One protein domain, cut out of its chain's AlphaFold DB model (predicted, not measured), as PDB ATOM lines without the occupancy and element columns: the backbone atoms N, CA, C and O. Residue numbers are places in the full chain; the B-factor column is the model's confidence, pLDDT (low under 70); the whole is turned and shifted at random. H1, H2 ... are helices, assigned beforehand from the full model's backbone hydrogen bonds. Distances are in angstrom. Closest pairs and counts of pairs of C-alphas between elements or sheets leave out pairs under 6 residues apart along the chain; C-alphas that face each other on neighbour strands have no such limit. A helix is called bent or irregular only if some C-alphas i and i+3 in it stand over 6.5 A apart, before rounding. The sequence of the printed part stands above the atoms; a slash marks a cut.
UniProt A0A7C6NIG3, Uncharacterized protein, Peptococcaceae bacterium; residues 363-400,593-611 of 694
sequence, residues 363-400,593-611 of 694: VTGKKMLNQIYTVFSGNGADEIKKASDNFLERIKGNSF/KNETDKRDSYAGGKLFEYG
ATOM      1  N   VAL A 363     131.800 273.202 327.704       91.38
ATOM      2  CA  VAL A 363     130.799 274.272 327.790       91.38
ATOM      3  C   VAL A 363     129.902 274.148 329.022       91.38
ATOM      4  O   VAL A 363     129.506 275.169 329.580       91.38
ATOM      5  N   THR A 364     129.556 272.935 329.454       86.94
ATOM      6  CA  THR A 364     128.538 272.687 330.499       86.94
ATOM      7  C   THR A 364     129.097 272.099 331.793       86.94
ATOM      8  O   THR A 364     128.411 272.114 332.814       86.94
ATOM      9  N   GLY A 365     130.315 271.551 331.765       85.44
ATOM     10  CA  GLY A 365     130.879 270.770 332.867       85.44
ATOM     11  C   GLY A 365     130.279 269.366 333.015       85.44
ATOM     12  O   GLY A 365     130.615 268.668 333.970       85.44
ATOM     13  N   LYS A 366     129.388 268.938 332.108       81.50
ATOM     14  CA  LYS A 366     128.724 267.629 332.145       81.50
ATOM     15  C   LYS A 366     129.310 266.706 331.084       81.50
ATOM     16  O   LYS A 366     129.426 267.091 329.928       81.50
ATOM     17  N   LYS A 367     129.680 265.492 331.495       78.81
ATOM     18  CA  LYS A 367     130.131 264.429 330.594       78.81
ATOM     19  C   LYS A 367     128.938 263.547 330.233       78.81
ATOM     20  O   LYS A 367     128.250 263.080 331.142       78.81
ATOM     21  N   MET A 368     128.702 263.325 328.945       73.25
ATOM     22  CA  MET A 368     127.550 262.571 328.441       73.25
ATOM     23  C   MET A 368     127.939 261.130 328.082       73.25
ATOM     24  O   MET A 368     127.135 260.216 328.263       73.25
ATOM     25  N   LEU A 369     129.187 260.897 327.655       70.06
ATOM     26  CA  LEU A 369     129.723 259.560 327.373       70.06
ATOM     27  C   LEU A 369     130.215 258.817 328.626       70.06
ATOM     28  O   LEU A 369     130.887 259.380 329.494       70.06
ATOM     29  N   ASN A 370     129.969 257.500 328.673       59.12
ATOM     30  CA  ASN A 370     130.527 256.557 329.661       59.12
ATOM     31  C   ASN A 370     130.252 256.905 331.141       59.12
ATOM     32  O   ASN A 370     131.028 256.533 332.021       59.12
ATOM     33  N   GLN A 371     129.155 257.611 331.436       57.53
ATOM     34  CA  GLN A 371     128.717 257.896 332.806       57.53
ATOM     35  C   GLN A 371     127.572 256.971 333.242       57.53
ATOM     36  O   GLN A 371     126.498 256.934 332.641       57.53
ATOM     37  N   ILE A 372     127.781 256.303 334.377       50.25
ATOM     38  CA  ILE A 372     126.706 255.941 335.301       50.25
ATOM     39  C   ILE A 372     126.454 257.214 336.116       50.25
ATOM     40  O   ILE A 372     127.352 257.646 336.833       50.25
ATOM     41  N   TYR A 373     125.270 257.831 336.026       50.88
ATOM     42  CA  TYR A 373     124.887 258.888 336.975       50.88
ATOM     43  C   TYR A 373     124.842 258.270 338.384       50.88
ATOM     44  O   TYR A 373     123.845 257.659 338.769       50.88
ATOM     45  N   THR A 374     125.946 258.367 339.125       40.31
ATOM     46  CA  THR A 374     126.112 257.773 340.461       40.31
ATOM     47  C   THR A 374     125.378 258.559 341.542       40.31
ATOM     48  O   THR A 374     125.060 258.006 342.590       40.31
ATOM     49  N   VAL A 375     125.037 259.823 341.276       41.12
ATOM     50  CA  VAL A 375     124.254 260.670 342.178       41.12
ATOM     51  C   VAL A 375     122.987 261.105 341.455       41.12
ATOM     52  O   VAL A 375     122.977 262.045 340.665       41.12
ATOM     53  N   PHE A 376     121.896 260.386 341.711       43.03
ATOM     54  CA  PHE A 376     120.568 260.816 341.297       43.03
ATOM     55  C   PHE A 376     120.178 262.030 342.147       43.03
ATOM     56  O   PHE A 376     119.782 261.885 343.301       43.03
ATOM     57  N   SER A 377     120.278 263.232 341.576       50.62
ATOM     58  CA  SER A 377     119.871 264.488 342.225       50.62
ATOM     59  C   SER A 377     118.352 264.600 342.432       50.62
ATOM     60  O   SER A 377     117.874 265.594 342.970       50.62
ATOM     61  N   GLY A 378     117.570 263.618 341.964       48.69
ATOM     62  CA  GLY A 378     116.115 263.719 341.854       48.69
ATOM     63  C   GLY A 378     115.646 264.441 340.592       48.69
ATOM     64  O   GLY A 378     114.493 264.273 340.217       48.69
ATOM     65  N   ASN A 379     116.531 265.184 339.915       51.56
ATOM     66  CA  ASN A 379     116.180 266.037 338.776       51.56
ATOM     67  C   ASN A 379     116.302 265.338 337.411       51.56
ATOM     68  O   ASN A 379     115.984 265.963 336.407       51.56
ATOM     69  N   GLY A 380     116.735 264.071 337.353       62.47
ATOM     70  CA  GLY A 380     116.685 263.230 336.146       62.47
ATOM     71  C   GLY A 380     117.109 263.967 334.873       62.47
ATOM     72  O   GLY A 380     118.201 264.534 334.820       62.47
ATOM     73  N   ALA A 381     116.231 264.013 333.867       62.34
ATOM     74  CA  ALA A 381     116.523 264.769 332.655       62.34
ATOM     75  C   ALA A 381     116.096 266.241 332.641       62.34
ATOM     76  O   ALA A 381     116.378 266.911 331.651       62.34
ATOM     77  N   ASP A 382     115.578 266.808 333.736       69.69
ATOM     78  CA  ASP A 382     115.573 268.273 333.886       69.69
ATOM     79  C   ASP A 382     116.999 268.805 333.896       69.69
ATOM     80  O   ASP A 382     117.287 269.844 333.310       69.69
ATOM     81  N   GLU A 383     117.897 268.113 334.600       73.31
ATOM     82  CA  GLU A 383     119.299 268.507 334.705       73.31
ATOM     83  C   GLU A 383     119.983 268.446 333.336       73.31
ATOM     84  O   GLU A 383     120.657 269.395 332.935       73.31
ATOM     85  N   ILE A 384     119.742 267.365 332.592       73.25
ATOM     86  CA  ILE A 384     120.280 267.163 331.245       73.25
ATOM     87  C   ILE A 384     119.677 268.162 330.256       73.25
ATOM     88  O   ILE A 384     120.419 268.770 329.485       73.25
ATOM     89  N   LYS A 385     118.360 268.398 330.298       74.56
ATOM     90  CA  LYS A 385     117.722 269.398 329.441       74.56
ATOM     91  C   LYS A 385     118.244 270.793 329.739       74.56
ATOM     92  O   LYS A 385     118.612 271.497 328.807       74.56
ATOM     93  N   LYS A 386     118.348 271.179 331.014       78.81
ATOM     94  CA  LYS A 386     118.949 272.464 331.403       78.81
ATOM     95  C   LYS A 386     120.386 272.573 330.915       78.81
ATOM     96  O   LYS A 386     120.768 273.624 330.422       78.81
ATOM     97  N   ALA A 387     121.180 271.508 331.016       81.19
ATOM     98  CA  ALA A 387     122.536 271.507 330.481       81.19
ATOM     99  C   ALA A 387     122.545 271.688 328.951       81.19
ATOM    100  O   ALA A 387     123.360 272.456 328.446       81.19
ATOM    101  N   SER A 388     121.619 271.049 328.231       82.31
ATOM    102  CA  SER A 388     121.453 271.184 326.777       82.31
ATOM    103  C   SER A 388     121.005 272.587 326.360       82.31
ATOM    104  O   SER A 388     121.541 273.160 325.414       82.31
ATOM    105  N   ASP A 389     120.064 273.179 327.095       82.56
ATOM    106  CA  ASP A 389     119.606 274.550 326.862       82.56
ATOM    107  C   ASP A 389     120.719 275.550 327.120       82.56
ATOM    108  O   ASP A 389     121.009 276.383 326.264       82.56
ATOM    109  N   ASN A 390     121.402 275.400 328.256       86.88
ATOM    110  CA  ASN A 390     122.562 276.210 328.592       86.88
ATOM    111  C   ASN A 390     123.642 276.070 327.520       86.88
ATOM    112  O   ASN A 390     124.257 277.062 327.157       86.88
ATOM    113  N   PHE A 391     123.881 274.867 326.994       89.62
ATOM    114  CA  PHE A 391     124.821 274.661 325.897       89.62
ATOM    115  C   PHE A 391     124.438 275.486 324.666       89.62
ATOM    116  O   PHE A 391     125.255 276.270 324.188       89.62
ATOM    117  N   LEU A 392     123.198 275.375 324.186       88.31
ATOM    118  CA  LEU A 392     122.732 276.128 323.018       88.31
ATOM    119  C   LEU A 392     122.771 277.640 323.235       88.31
ATOM    120  O   LEU A 392     123.208 278.376 322.349       88.31
ATOM    121  N   GLU A 393     122.295 278.102 324.391       90.50
ATOM    122  CA  GLU A 393     122.320 279.511 324.778       90.50
ATOM    123  C   GLU A 393     123.749 280.046 324.744       90.50
ATOM    124  O   GLU A 393     124.010 281.094 324.155       90.50
ATOM    125  N   ARG A 394     124.689 279.284 325.304       91.31
ATOM    126  CA  ARG A 394     126.111 279.613 325.349       91.31
ATOM    127  C   ARG A 394     126.703 279.695 323.945       91.31
ATOM    128  O   ARG A 394     127.184 280.761 323.563       91.31
ATOM    129  N   ILE A 395     126.604 278.626 323.150       91.31
ATOM    130  CA  ILE A 395     127.090 278.608 321.760       91.31
ATOM    131  C   ILE A 395     126.589 279.841 320.988       91.31
ATOM    132  O   ILE A 395     127.392 280.570 320.403       91.31
ATOM    133  N   LYS A 396     125.276 280.114 321.039       88.56
ATOM    134  CA  LYS A 396     124.650 281.245 320.335       88.56
ATOM    135  C   LYS A 396     125.108 282.596 320.881       88.56
ATOM    136  O   LYS A 396     125.449 283.480 320.102       88.56
ATOM    137  N   GLY A 397     125.146 282.751 322.203       88.25
ATOM    138  CA  GLY A 397     125.512 283.999 322.875       88.25
ATOM    139  C   GLY A 397     126.959 284.434 322.640       88.25
ATOM    140  O   GLY A 397     127.282 285.598 322.857       88.25
ATOM    141  N   ASN A 398     127.822 283.528 322.174       88.75
ATOM    142  CA  ASN A 398     129.244 283.801 321.961       88.75
ATOM    143  C   ASN A 398     129.694 283.600 320.513       88.75
ATOM    144  O   ASN A 398     130.892 283.585 320.251       88.75
ATOM    145  N   SER A 399     128.749 283.491 319.574       85.69
ATOM    146  CA  SER A 399     129.039 283.388 318.135       85.69
ATOM    147  C   SER A 399     130.017 282.257 317.780       85.69
ATOM    148  O   SER A 399     130.807 282.392 316.850       85.69
ATOM    149  N   PHE A 400     129.989 281.145 318.523       91.25
ATOM    150  CA  PHE A 400     130.824 279.986 318.213       91.25
ATOM    151  C   PHE A 400     130.277 279.283 316.968       91.25
ATOM    152  O   PHE A 400     129.143 278.796 316.983       91.25
ATOM    153  N   LYS A 593     134.470 269.125 313.810       91.50
ATOM    154  CA  LYS A 593     133.833 269.357 312.511       91.50
ATOM    155  C   LYS A 593     133.522 268.041 311.796       91.50
ATOM    156  O   LYS A 593     132.406 267.871 311.310       91.50
ATOM    157  N   ASN A 594     134.467 267.101 311.779       90.25
ATOM    158  CA  ASN A 594     134.293 265.779 311.174       90.25
ATOM    159  C   ASN A 594     133.126 265.012 311.813       90.25
ATOM    160  O   ASN A 594     132.319 264.420 311.100       90.25
ATOM    161  N   GLU A 595     133.016 265.019 313.144       88.25
ATOM    162  CA  GLU A 595     131.887 264.409 313.860       88.25
ATOM    163  C   GLU A 595     130.562 265.116 313.572       88.25
ATOM    164  O   GLU A 595     129.523 264.471 313.458       88.25
ATOM    165  N   THR A 596     130.588 266.440 313.429       82.88
ATOM    166  CA  THR A 596     129.384 267.231 313.144       82.88
ATOM    167  C   THR A 596     128.885 267.041 311.711       82.88
ATOM    168  O   THR A 596     127.682 267.056 311.481       82.88
ATOM    169  N   ASP A 597     129.773 266.817 310.742       84.00
ATOM    170  CA  ASP A 597     129.388 266.573 309.345       84.00
ATOM    171  C   ASP A 597     128.844 265.147 309.109       84.00
ATOM    172  O   ASP A 597     128.131 264.897 308.128       84.00
ATOM    173  N   LYS A 598     129.179 264.190 309.983       76.19
ATOM    174  CA  LYS A 598     128.724 262.796 309.892       76.19
ATOM    175  C   LYS A 598     127.256 262.687 310.317       76.19
ATOM    176  O   LYS A 598     126.857 263.135 311.387       76.19
ATOM    177  N   ARG A 599     126.427 262.051 309.479       57.81
ATOM    178  CA  ARG A 599     124.982 261.938 309.749       57.81
ATOM    179  C   ARG A 599     124.610 260.866 310.777       57.81
ATOM    180  O   ARG A 599     123.585 261.013 311.440       57.81
ATOM    181  N   ASP A 600     125.444 259.839 310.919       53.47
ATOM    182  CA  ASP A 600     125.178 258.675 311.778       53.47
ATOM    183  C   ASP A 600     125.631 258.889 313.236       53.47
ATOM    184  O   ASP A 600     125.260 258.132 314.132       53.47
ATOM    185  N   SER A 601     126.422 259.934 313.492       55.25
ATOM    186  CA  SER A 601     126.830 260.396 314.819       55.25
ATOM    187  C   SER A 601     125.815 261.424 315.320       55.25
ATOM    188  O   SER A 601     125.933 262.613 315.049       55.25
ATOM    189  N   TYR A 602     124.806 260.955 316.056       57.41
ATOM    190  CA  TYR A 602     123.732 261.759 316.658       57.41
ATOM    191  C   TYR A 602     122.908 262.607 315.665       57.41
ATOM    192  O   TYR A 602     123.278 263.725 315.299       57.41
ATOM    193  N   ALA A 603     121.751 262.074 315.251       51.34
ATOM    194  CA  ALA A 603     120.698 262.767 314.501       51.34
ATOM    195  C   ALA A 603     121.193 263.763 313.426       51.34
ATOM    196  O   ALA A 603     120.673 264.872 313.327       51.34
ATOM    197  N   GLY A 604     122.180 263.411 312.597       50.53
ATOM    198  CA  GLY A 604     122.516 264.236 311.439       50.53
ATOM    199  C   GLY A 604     123.350 265.498 311.698       50.53
ATOM    200  O   GLY A 604     123.196 266.436 310.917       50.53
ATOM    201  N   GLY A 605     124.155 265.582 312.768       64.06
ATOM    202  CA  GLY A 605     124.990 266.771 313.028       64.06
ATOM    203  C   GLY A 605     124.252 267.940 313.689       64.06
ATOM    204  O   GLY A 605     124.677 269.093 313.621       64.06
ATOM    205  N   LYS A 606     123.111 267.666 314.324       73.00
ATOM    206  CA  LYS A 606     122.175 268.696 314.797       73.00
ATOM    207  C   LYS A 606     122.425 269.209 316.220       73.00
ATOM    208  O   LYS A 606     121.596 269.953 316.748       73.00
ATOM    209  N   LEU A 607     123.567 268.870 316.827       80.31
ATOM    210  CA  LEU A 607     123.968 269.320 318.170       80.31
ATOM    211  C   LEU A 607     123.833 270.843 318.338       80.31
ATOM    212  O   LEU A 607     123.319 271.328 319.340       80.31
ATOM    213  N   PHE A 608     124.254 271.612 317.335       82.00
ATOM    214  CA  PHE A 608     124.221 273.077 317.381       82.00
ATOM    215  C   PHE A 608     122.834 273.677 317.078       82.00
ATOM    216  O   PHE A 608     122.599 274.857 317.338       82.00
ATOM    217  N   GLU A 609     121.901 272.877 316.552       78.25
ATOM    218  CA  GLU A 609     120.528 273.292 316.242       78.25
ATOM    219  C   GLU A 609     119.579 273.001 317.416       78.25
ATOM    220  O   GLU A 609     118.825 273.882 317.837       78.25
ATOM    221  N   TYR A 610     119.655 271.786 317.971       74.19
ATOM    222  CA  TYR A 610     118.720 271.271 318.982       74.19
ATOM    223  C   TYR A 610     119.368 270.928 320.329       74.19
ATOM    224  O   TYR A 610     118.662 270.539 321.259       74.19
ATOM    225  N   GLY A 611     120.680 271.115 320.466       79.31
ATOM    226  CA  GLY A 611     121.420 270.724 321.657       79.31
ATOM    227  C   GLY A 611     121.596 269.213 321.694       79.31
ATOM    228  O   GLY A 611     121.535 268.538 320.669       79.31
TER     229      GLY A 611
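What this domain is: This is residues 363 to 400 and 593 to 611 of the 694 residues of an uncharacterized protein of Peptococcaceae bacterium (UniProt A0A7C6NIG3). One long helix, H1, has a small cluster of three short helices, H2, H3 and H4, beside its later half, and H4 packs on H1. A stretch with no named element, residues 363 to 379, makes a wide loop before the chain folds back into H1; residues 369 to 382 stick out from the rest. The printed part has 57 residues with four named helices, in the order H1, H2, H3, H4, and no named strand, and its class is all helix. The whole is loose, with a radius of gyration of the C-alphas of 12.9 A, and spans 34 by 27 by 15 A.

How they stand to each other: Residues 363 to 379 come first, and their C-alphas lie 7 to 19 A from the mean of the C-alphas. H1, residues 380 to 397, touches H4, residues 607 to 610, with residues 392 to 395 alone; the closest C-alphas are those of Leu 392 and Phe 608, 6.6 A apart. H1 is apart from H2, residues 593 to 597, and from H3, residues 602 to 605. H2 and H3 touch only at the corner by their tight link, with the C-alphas of Thr 596 and Gly 605 the closest, 4.4 A apart. H2 and H4 are close but not clearly touching, the closest C-alphas being those of Thr 596 and Leu 607, 7.7 A apart. H3 and H4 meet only through their link, which is tight, with one residue between them. In H2 the O i to N i+4 pair is within hydrogen-bond range, and in H1 13 of 14 are; H3 and H4 are too short for such a pair, and their single O i to N i+3 pair is within range in H3 but not in H4.

Where its parts are: H1 runs 26.2 A from C-alpha 380 at (116.685, 263.230, 336.146) to C-alpha 397 at (125.512, 283.999, 322.875). It is neither bent nor irregular, but only just: C-alphas 380 and 383 are 6.1 A apart. H2 measures 6.1 A from first to last C-alpha, H3 6.3 A and H4 5.7 A. H4 ends with C-alpha 610 at (118.720, 271.271, 318.982).

The domain as a whole: The two C-alphas farthest apart are those of Gly 378 and Asn 594, at 35.7 A. Residues 401 to 592 are cut out and not printed, and C-alphas 400 and 593 are 12.4 A apart across the cut. Residues 598 to 603 stand free, as do residues 369 to 382, of which 380 to 382 belong to H1. The mean pLDDT of the printed part is 72.8, and it is under 70 at residues 370 to 382 and 599 to 605.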